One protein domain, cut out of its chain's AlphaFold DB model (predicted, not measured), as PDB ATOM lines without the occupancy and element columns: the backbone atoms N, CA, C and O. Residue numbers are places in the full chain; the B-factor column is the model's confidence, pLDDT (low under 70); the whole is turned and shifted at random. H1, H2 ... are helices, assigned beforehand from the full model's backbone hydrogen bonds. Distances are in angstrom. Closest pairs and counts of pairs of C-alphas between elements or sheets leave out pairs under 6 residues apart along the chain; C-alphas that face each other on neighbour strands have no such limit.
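Overview. This is residues 3 to 68 of the 226 residues of an uncharacterized protein of Kineothrix alysoides (UniProt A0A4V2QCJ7). What shape do these coordinates make? A short helical hairpin, H1 and H2 side by side, is crossed by the long helix H4, which packs on H2 and reaches the beginning of H1 with its later part. The small helix H3 makes a corner with H4 at the end far from H1, and the last residues, 63 to 68, fold back beyond the end of H4. What is it built of, and how large is it? The printed part has 66 residues with four named helices, in the order H1, H2, H3, H4, and no named strand; its class is all helix. It is compact, with a radius of gyration of the C-alphas of 12.4 A and spans of 35 by 25 by 17 A.

Arrangement. How does the first helix stand to the second? H1, residues 3 to 11, and H2, residues 20 to 31, form a helical hairpin and run opposite ways at a shallow tilt of 12 degrees. They touch, and their closest C-alphas, those of Val 10 and Gln 20, are 6.3 A apart. Where does H3 stand? H3, residues 39 to 44, is apart from H1 and only just apart from H2, at a closest 8.0 A. What does the last helix meet? H4, residues 46 to 62, touches H2 with residues 49 to 56 alone, at a steep tilt of 62 degrees, opposite ways; the closest C-alphas are those of Met 28 and Ala 52, 5.3 A apart. H4 is close to H1 but not clearly touching, about perpendicular at 74 degrees, with the closest C-alphas, of Ile 4 and Ile 60, 7.0 A apart. It is also close to H3 but not clearly touching, about perpendicular at 89 degrees, with the closest C-alphas, of Gln 42 and Ile 49, 7.8 A apart. What do the backbones show? In H1, H2, H3 and H4 every O i to N i+4 pair is within hydrogen-bond range.

Along the chain. Where do the first two helices lie? H1 begins at C-alpha 3, (31.692, 32.236, 16.408), and measures 12.2 A from first to last C-alpha. H2 begins at C-alpha 20, (24.172, 26.476, 10.586), and measures 16.5 A. Where do the last two lie? H3 measures 8.6 A, and H4, the longest helix, runs 24.5 A to C-alpha 62 at (37.199, 36.950, 5.456).

Size, cuts and confidence. How far does the printed part reach? The two C-alphas farthest apart, those of Thr 14 and Glu 44, are 35.8 A apart. How are the helices linked? The links H1 to H2 and H2 to H3 are short, the link H3 to H4 is tight, and the printed part has no cut. How confident is the model? The mean pLDDT of the printed part is 95.6, and no printed residue is under 70.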
ATOM      1  N   PHE A   3      32.698  32.489  17.438       95.81
ATOM      2  CA  PHE A   3      31.692  32.236  16.408       95.81
ATOM      3  C   PHE A   3      32.249  31.488  15.181       95.81
ATOM      4  O   PHE A   3      31.731  30.426  14.842       95.81
ATOM      5  N   ILE A   4      33.310  31.990  14.536       96.75
ATOM      6  CA  ILE A   4      33.889  31.381  13.320       96.75
ATOM      7  C   ILE A   4      34.405  29.966  13.580       96.75
ATOM      8  O   ILE A   4      34.194  29.066  12.766       96.75
ATOM      9  N   ASP A   5      35.040  29.741  14.730       95.81
ATOM     10  CA  ASP A   5      35.561  28.422  15.094       95.81
ATOM     11  C   ASP A   5      34.415  27.413  15.306       95.81
ATOM     12  O   ASP A   5      34.484  26.259  14.859       95.81
ATOM     13  N   ARG A   6      33.298  27.866  15.892       96.06
ATOM     14  CA  ARG A   6      32.080  27.061  16.015       96.06
ATOM     15  C   ARG A   6      31.391  26.836  14.671       96.06
ATOM     16  O   ARG A   6      30.995  25.711  14.385       96.06
ATOM     17  N   LEU A   7      31.293  27.857  13.819       96.12
ATOM     18  CA  LEU A   7      30.718  27.740  12.479       96.12
ATOM     19  C   LEU A   7      31.477  26.706  11.642       96.12
ATOM     20  O   LEU A   7      30.851  25.844  11.027       96.12
ATOM     21  N   ARG A   8      32.814  26.735  11.677       95.62
ATOM     22  CA  ARG A   8      33.662  25.732  11.018       95.62
ATOM     23  C   ARG A   8      33.349  24.324  11.526       95.62
ATOM     24  O   ARG A   8      33.248  23.394  10.730       95.62
ATOM     25  N   SER A   9      33.146  24.170  12.832       95.69
ATOM     26  CA  SER A   9      32.779  22.886  13.441       95.69
ATOM     27  C   SER A   9      31.402  22.389  12.979       95.69
ATOM     28  O   SER A   9      31.244  21.210  12.656       95.69
ATOM     29  N   VAL A  10      30.417  23.283  12.862       95.19
ATOM     30  CA  VAL A  10      29.084  22.955  12.327       95.19
ATOM     31  C   VAL A  10      29.160  22.562  10.847       95.19
ATOM     32  O   VAL A  10      28.606  21.535  10.456       95.19
ATOM     33  N   GLN A  11      29.898  23.313  10.021       93.69
ATOM     34  CA  GLN A  11      30.077  23.007   8.592       93.69
ATOM     35  C   GLN A  11      30.809  21.674   8.369       93.69
ATOM     36  O   GLN A  11      30.420  20.885   7.508       93.69
ATOM     37  N   ASN A  12      31.806  21.375   9.205       94.12
ATOM     38  CA  ASN A  12      32.534  20.105   9.195       94.12
ATOM     39  C   ASN A  12      31.766  18.955   9.870       94.12
ATOM     40  O   ASN A  12      32.270  17.833   9.927       94.12
ATOM     41  N   LYS A  13      30.549  19.207  10.370       93.81
ATOM     42  CA  LYS A  13      29.688  18.236  11.064       93.81
ATOM     43  C   LYS A  13      30.313  17.641  12.333       93.81
ATOM     44  O   LYS A  13      29.894  16.561  12.764       93.81
ATOM     45  N   THR A  14      31.293  18.325  12.926       96.12
ATOM     46  CA  THR A  14      31.876  17.965  14.226       96.12
ATOM     47  C   THR A  14      31.032  18.501  15.381       96.12
ATOM     48  O   THR A  14      30.930  17.834  16.405       96.12
ATOM     49  N   ASP A  15      30.342  19.632  15.191       94.00
ATOM     50  CA  ASP A  15      29.240  20.083  16.049       94.00
ATOM     51  C   ASP A  15      27.900  19.809  15.343       94.00
ATOM     52  O   ASP A  15      27.635  20.334  14.262       94.00
ATOM     53  N   LYS A  16      27.059  18.961  15.945       94.50
ATOM     54  CA  LYS A  16      25.700  18.634  15.462       94.50
ATOM     55  C   LYS A  16      24.600  19.149  16.395       94.50
ATOM     56  O   LYS A  16      23.432  18.841  16.181       94.50
ATOM     57  N   SER A  17      24.967  19.894  17.438       96.06
ATOM     58  CA  SER A  17      24.029  20.408  18.446       96.06
ATOM     59  C   SER A  17      23.155  21.549  17.926       96.06
ATOM     60  O   SER A  17      22.118  21.856  18.510       96.06
ATOM     61  N   ILE A  18      23.574  22.190  16.836       96.00
ATOM     62  CA  ILE A  18      22.915  23.353  16.258       96.00
ATOM     63  C   ILE A  18      23.037  23.322  14.737       96.00
ATOM     64  O   ILE A  18      24.044  22.878  14.185       96.00
ATOM     65  N   THR A  19      22.003  23.795  14.046       94.50
ATOM     66  CA  THR A  19      22.077  23.977  12.596       94.50
ATOM     67  C   THR A  19      22.897  25.222  12.259       94.50
ATOM     68  O   THR A  19      22.981  26.160  13.051       94.50
ATOM     69  N   GLN A  20      23.476  25.274  11.057       94.81
ATOM     70  CA  GLN A  20      24.172  26.476  10.586       94.81
ATOM     71  C   GLN A  20      23.244  27.705  10.584       94.81
ATOM     72  O   GLN A  20      23.661  28.784  11.001       94.81
ATOM     73  N   THR A  21      21.981  27.528  10.174       95.31
ATOM     74  CA  THR A  21      20.954  28.579  10.197       95.31
ATOM     75  C   THR A  21      20.735  29.114  11.606       95.31
ATOM     76  O   THR A  21      20.801  30.322  11.807       95.31
ATOM     77  N   ASP A  22      20.503  28.237  12.586       96.19
ATOM     78  CA  ASP A  22      20.217  28.667  13.957       96.19
ATOM     79  C   ASP A  22      21.445  29.289  14.626       96.19
ATOM     80  O   ASP A  22      21.298  30.219  15.414       96.19
ATOM     81  N   LEU A  23      22.655  28.814  14.307       96.94
ATOM     82  CA  LEU A  23      23.892  29.412  14.806       96.94
ATOM     83  C   LEU A  23      24.042  30.855  14.313       96.94
ATOM     84  O   LEU A  23      24.247  31.758  15.118       96.94
ATOM     85  N   ILE A  24      23.910  31.072  13.004       96.94
ATOM     86  CA  ILE A  24      24.050  32.404  12.404       96.94
ATOM     87  C   ILE A  24      22.921  33.322  12.862       96.94
ATOM     88  O   ILE A  24      23.172  34.471  13.203       96.94
ATOM     89  N   PHE A  25      21.689  32.822  12.934       97.44
ATOM     90  CA  PHE A  25      20.556  33.615  13.392       97.44
ATOM     91  C   PHE A  25      20.692  34.042  14.861       97.44
ATOM     92  O   PHE A  25      20.430  35.197  15.186       97.44
ATOM     93  N   LYS A  26      21.167  33.155  15.748       97.19
ATOM     94  CA  LYS A  26      21.483  33.528  17.138       97.19
ATOM     95  C   LYS A  26      22.580  34.585  17.207       97.19
ATOM     96  O   LYS A  26      22.449  35.534  17.969       97.19
ATOM     97  N   GLU A  27      23.621  34.451  16.389       97.69
ATOM     98  CA  GLU A  27      24.696  35.442  16.311       97.69
ATOM     99  C   GLU A  27      24.182  36.805  15.814       97.69
ATOM    100  O   GLU A  27      24.570  37.843  16.347       97.69
ATOM    101  N   MET A  28      23.260  36.821  14.842       97.75
ATOM    102  CA  MET A  28      22.610  38.049  14.368       97.75
ATOM    103  C   MET A  28      21.858  38.759  15.495       97.75
ATOM    104  O   MET A  28      22.002  39.971  15.658       97.75
ATOM    105  N   LEU A  29      21.073  38.019  16.287       98.25
ATOM    106  CA  LEU A  29      20.347  38.583  17.426       98.25
ATOM    107  C   LEU A  29      21.301  39.083  18.518       98.25
ATOM    108  O   LEU A  29      21.106  40.175  19.038       98.25
ATOM    109  N   LEU A  30      22.365  38.336  18.815       97.94
ATOM    110  CA  LEU A  30      23.364  38.730  19.808       97.94
ATOM    111  C   LEU A  30      24.068  40.038  19.418       97.94
ATOM    112  O   LEU A  30      24.127  40.974  20.210       97.94
ATOM    113  N   ARG A  31      24.571  40.134  18.181       97.62
ATOM    114  CA  ARG A  31      25.319  41.314  17.709       97.62
ATOM    115  C   ARG A  31      24.452  42.551  17.495       97.62
ATOM    116  O   ARG A  31      24.972  43.659  17.542       97.62
ATOM    117  N   SER A  32      23.155  42.369  17.265       97.94
ATOM    118  CA  SER A  32      22.182  43.468  17.206       97.94
ATOM    119  C   SER A  32      21.635  43.875  18.582       97.94
ATOM    120  O   SER A  32      20.871  44.834  18.674       97.94
ATOM    121  N   GLY A  33      22.006  43.162  19.656       97.75
ATOM    122  CA  GLY A  33      21.502  43.403  21.012       97.75
ATOM    123  C   GLY A  33      20.046  42.975  21.228       97.75
ATOM    124  O   GLY A  33      19.396  43.464  22.147       97.75
ATOM    125  N   GLN A  34      19.517  42.094  20.373       97.94
ATOM    126  CA  GLN A  34      18.105  41.698  20.341       97.94
ATOM    127  C   GLN A  34      17.844  40.262  20.836       97.94
ATOM    128  O   GLN A  34      16.694  39.817  20.857       97.94
ATOM    129  N   ASP A  35      18.874  39.524  21.253       96.88
ATOM    130  CA  ASP A  35      18.804  38.117  21.683       96.88
ATOM    131  C   ASP A  35      17.870  37.867  22.874       96.88
ATOM    132  O   ASP A  35      17.196  36.840  22.922       96.88
ATOM    133  N   SER A  36      17.794  38.827  23.794       95.50
ATOM    134  CA  SER A  36      16.986  38.740  25.016       95.50
ATOM    135  C   SER A  36      15.650  39.489  24.923       95.50
ATOM    136  O   SER A  36      14.929  39.604  25.913       95.50
ATOM    137  N   THR A  37      15.310  40.025  23.749       97.56
ATOM    138  CA  THR A  37      14.096  40.830  23.543       97.56
ATOM    139  C   THR A  37      12.962  40.002  22.924       97.56
ATOM    140  O   THR A  37      13.225  39.033  22.208       97.56
ATOM    141  N   PRO A  38      11.684  40.343  23.178       96.88
ATOM    142  CA  PRO A  38      10.565  39.645  22.551       96.88
ATOM    143  C   PRO A  38      10.488  39.947  21.040       96.88
ATOM    144  O   PRO A  38      10.919  41.021  20.613       96.88
ATOM    145  N   PRO A  39       9.859  39.073  20.227       96.38
ATOM    146  CA  PRO A  39       9.782  39.236  18.770       96.38
ATOM    147  C   PRO A  39       9.243  40.586  18.283       96.38
ATOM    148  O   PRO A  39       9.649  41.065  17.229       96.38
ATOM    149  N   SER A  40       8.355  41.232  19.046       95.75
ATOM    150  CA  SER A  40       7.860  42.572  18.717       95.75
ATOM    151  C   SER A  40       8.971  43.621  18.697       95.75
ATOM    152  O   SER A  40       9.044  44.396  17.749       95.75
ATOM    153  N   VAL A  41       9.860  43.601  19.695       97.62
ATOM    154  CA  VAL A  41      11.009  44.515  19.793       97.62
ATOM    155  C   VAL A  41      12.069  44.130  18.763       97.62
ATOM    156  O   VAL A  41      12.541  44.989  18.026       97.62
ATOM    157  N   GLN A  42      12.350  42.829  18.610       97.94
ATOM    158  CA  GLN A  42      13.256  42.336  17.565       97.94
ATOM    159  C   GLN A  42      12.855  42.857  16.177       97.94
ATOM    160  O   GLN A  42      13.709  43.273  15.398       97.94
ATOM    161  N   TYR A  43      11.555  42.860  15.856       97.38
ATOM    162  CA  TYR A  43      11.078  43.329  14.557       97.38
ATOM    163  C   TYR A  43      11.112  44.852  14.395       97.38
ATOM    164  O   TYR A  43      11.321  45.341  13.287       97.38
ATOM    165  N   GLU A  44      10.920  45.613  15.474       96.94
ATOM    166  CA  GLU A  44      11.128  47.070  15.464       96.94
ATOM    167  C   GLU A  44      12.592  47.419  15.151       96.94
ATOM    168  O   GLU A  44      12.851  48.384  14.435       96.94
ATOM    169  N   HIS A  45      13.523  46.563  15.581       97.38
ATOM    170  CA  HIS A  45      14.962  46.636  15.314       97.38
ATOM    171  C   HIS A  45      15.420  45.772  14.123       97.38
ATOM    172  O   HIS A  45      16.580  45.361  14.043       97.38
ATOM    173  N   LEU A  46      14.533  45.503  13.154       97.00
ATOM    174  CA  LEU A  46      14.835  44.656  11.991       97.00
ATOM    175  C   LEU A  46      16.134  45.061  11.276       97.00
ATOM    176  O   LEU A  46      16.940  44.200  10.930       97.00
ATOM    177  N   TYR A  47      16.356  46.356  11.052       96.44
ATOM    178  CA  TYR A  47      17.545  46.817  10.332       96.44
ATOM    179  C   TYR A  47      18.837  46.663  11.141       96.44
ATOM    180  O   TYR A  47      19.877  46.409  10.541       96.44
ATOM    181  N   ASP A  48      18.783  46.689  12.474       97.69
ATOM    182  CA  ASP A  48      19.946  46.379  13.314       97.69
ATOM    183  C   ASP A  48      20.332  44.898  13.174       97.69
ATOM    184  O   ASP A  48      21.507  44.560  13.014       97.69
ATOM    185  N   ILE A  49      19.333  44.007  13.121       97.50
ATOM    186  CA  ILE A  49      19.520  42.571  12.856       97.50
ATOM    187  C   ILE A  49      20.105  42.342  11.450       97.50
ATOM    188  O   ILE A  49      21.009  41.518  11.275       97.50
ATOM    189  N   LEU A  50      19.624  43.069  10.435       95.19
ATOM    190  CA  LEU A  50      20.144  42.977   9.064       95.19
ATOM    191  C   LEU A  50      21.569  43.542   8.940       95.19
ATOM    192  O   LEU A  50      22.398  42.966   8.235       95.19
ATOM    193  N   ASN A  51      21.895  44.609   9.667       95.81
ATOM    194  CA  ASN A  51      23.250  45.154   9.729       95.81
ATOM    195  C   ASN A  51      24.219  44.166  10.392       95.81
ATOM    196  O   ASN A  51      25.305  43.914   9.862       95.81
ATOM    197  N   ALA A  52      23.806  43.527  11.491       97.12
ATOM    198  CA  ALA A  52      24.567  42.445  12.112       97.12
ATOM    199  C   ALA A  52      24.799  41.283  11.133       97.12
ATOM    200  O   ALA A  52      25.906  40.750  11.043       97.12
ATOM    201  N   ARG A  53      23.782  40.923  10.338       94.75
ATOM    202  CA  ARG A  53      23.901  39.904   9.289       94.75
ATOM    203  C   ARG A  53      24.948  40.262   8.233       94.75
ATOM    204  O   ARG A  53      25.713  39.378   7.844       94.75
ATOM    205  N   ASN A  54      25.005  41.514   7.784       93.75
ATOM    206  CA  ASN A  54      26.019  41.965   6.826       93.75
ATOM    207  C   ASN A  54      27.431  41.807   7.412       93.75
ATOM    208  O   ASN A  54      28.264  41.137   6.810       93.75
ATOM    209  N   SER A  55      27.653  42.280   8.643       95.62
ATOM    210  CA  SER A  55      28.943  42.123   9.334       95.62
ATOM    211  C   SER A  55      29.358  40.654   9.505       95.62
ATOM    212  O   SER A  55      30.513  40.305   9.270       95.62
ATOM    213  N   ILE A  56      28.419  39.772   9.863       95.81
ATOM    214  CA  ILE A  56      28.672  38.326   9.960       95.81
ATOM    215  C   ILE A  56      29.048  37.742   8.591       95.81
ATOM    216  O   ILE A  56      29.956  36.921   8.508       95.81
ATOM    217  N   THR A  57      28.372  38.162   7.518       94.00
ATOM    218  CA  THR A  57      28.671  37.710   6.146       94.00
ATOM    219  C   THR A  57      30.108  38.063   5.760       94.00
ATOM    220  O   THR A  57      30.839  37.207   5.259       94.00
ATOM    221  N   ASP A  58      30.534  39.292   6.058       94.50
ATOM    222  CA  ASP A  58      31.889  39.772   5.777       94.50
ATOM    223  C   ASP A  58      32.951  39.012   6.586       94.50
ATOM    224  O   ASP A  58      34.010  38.666   6.057       94.50
ATOM    225  N   GLU A  59      32.672  38.684   7.854       95.25
ATOM    226  CA  GLU A  59      33.571  37.889   8.704       95.25
ATOM    227  C   GLU A  59      33.707  36.444   8.199       95.25
ATOM    228  O   GLU A  59      34.818  35.919   8.112       95.25
ATOM    229  N   ILE A  60      32.594  35.812   7.807       95.19
ATOM    230  CA  ILE A  60      32.586  34.465   7.216       95.19
ATOM    231  C   ILE A  60      33.421  34.449   5.931       95.19
ATOM    232  O   ILE A  60      34.272  33.569   5.764       95.19
ATOM    233  N   ALA A  61      33.223  35.436   5.052       94.50
ATOM    234  CA  ALA A  61      33.985  35.569   3.813       94.50
ATOM    235  C   ALA A  61      35.482  35.799   4.082       94.50
ATOM    236  O   ALA A  61      36.327  35.144   3.470       94.50
ATOM    237  N   SER A  62      35.816  36.666   5.043       95.25
ATOM    238  CA  SER A  62      37.199  36.950   5.456       95.25
ATOM    239  C   SER A  62      37.896  35.728   6.063       95.25
ATOM    240  O   SER A  62      39.103  35.559   5.913       95.25
ATOM    241  N   ALA A  63      37.136  34.836   6.703       94.81
ATOM    242  CA  ALA A  63      37.621  33.557   7.216       94.81
ATOM    243  C   ALA A  63      37.762  32.464   6.133       94.81
ATOM    244  O   ALA A  63      38.105  31.323   6.461       94.81
ATOM    245  N   GLY A  64      37.479  32.776   4.862       94.12
ATOM    246  CA  GLY A  64      37.531  31.833   3.740       94.12
ATOM    247  C   GLY A  64      36.393  30.807   3.728       94.12
ATOM    248  O   GLY A  64      36.463  29.819   2.995       94.12
ATOM    249  N   LEU A  65      35.356  31.015   4.541       92.81
ATOM    250  CA  LEU A  65      34.175  30.160   4.597       92.81
ATOM    251  C   LEU A  65      33.128  30.637   3.580       92.81
ATOM    252  O   LEU A  65      33.140  31.780   3.124       92.81
ATOM    253  N   LYS A  66      32.212  29.741   3.204       87.88
ATOM    254  CA  LYS A  66      31.131  30.036   2.253       87.88
ATOM    255  C   LYS A  66      29.767  29.787   2.871       87.88
ATOM    256  O   LYS A  66      29.605  28.946   3.756       87.88
ATOM    257  N   GLU A  67      28.789  30.514   2.353       86.94
ATOM    258  CA  GLU A  67      27.384  30.377   2.705       86.94
ATOM    259  C   GLU A  67      26.596  29.850   1.516       86.94
ATOM    260  O   GLU A  67      26.635  30.415   0.420       86.94
ATOM    261  N   ASP A  68      25.865  28.764   1.741       81.62
ATOM    262  CA  ASP A  68      25.021  28.185   0.709       81.62
ATOM    263  C   ASP A  68      23.785  29.049   0.450       81.62
ATOM    264  O   ASP A  68      23.214  29.680   1.340       81.62
TER     265      ASP A  68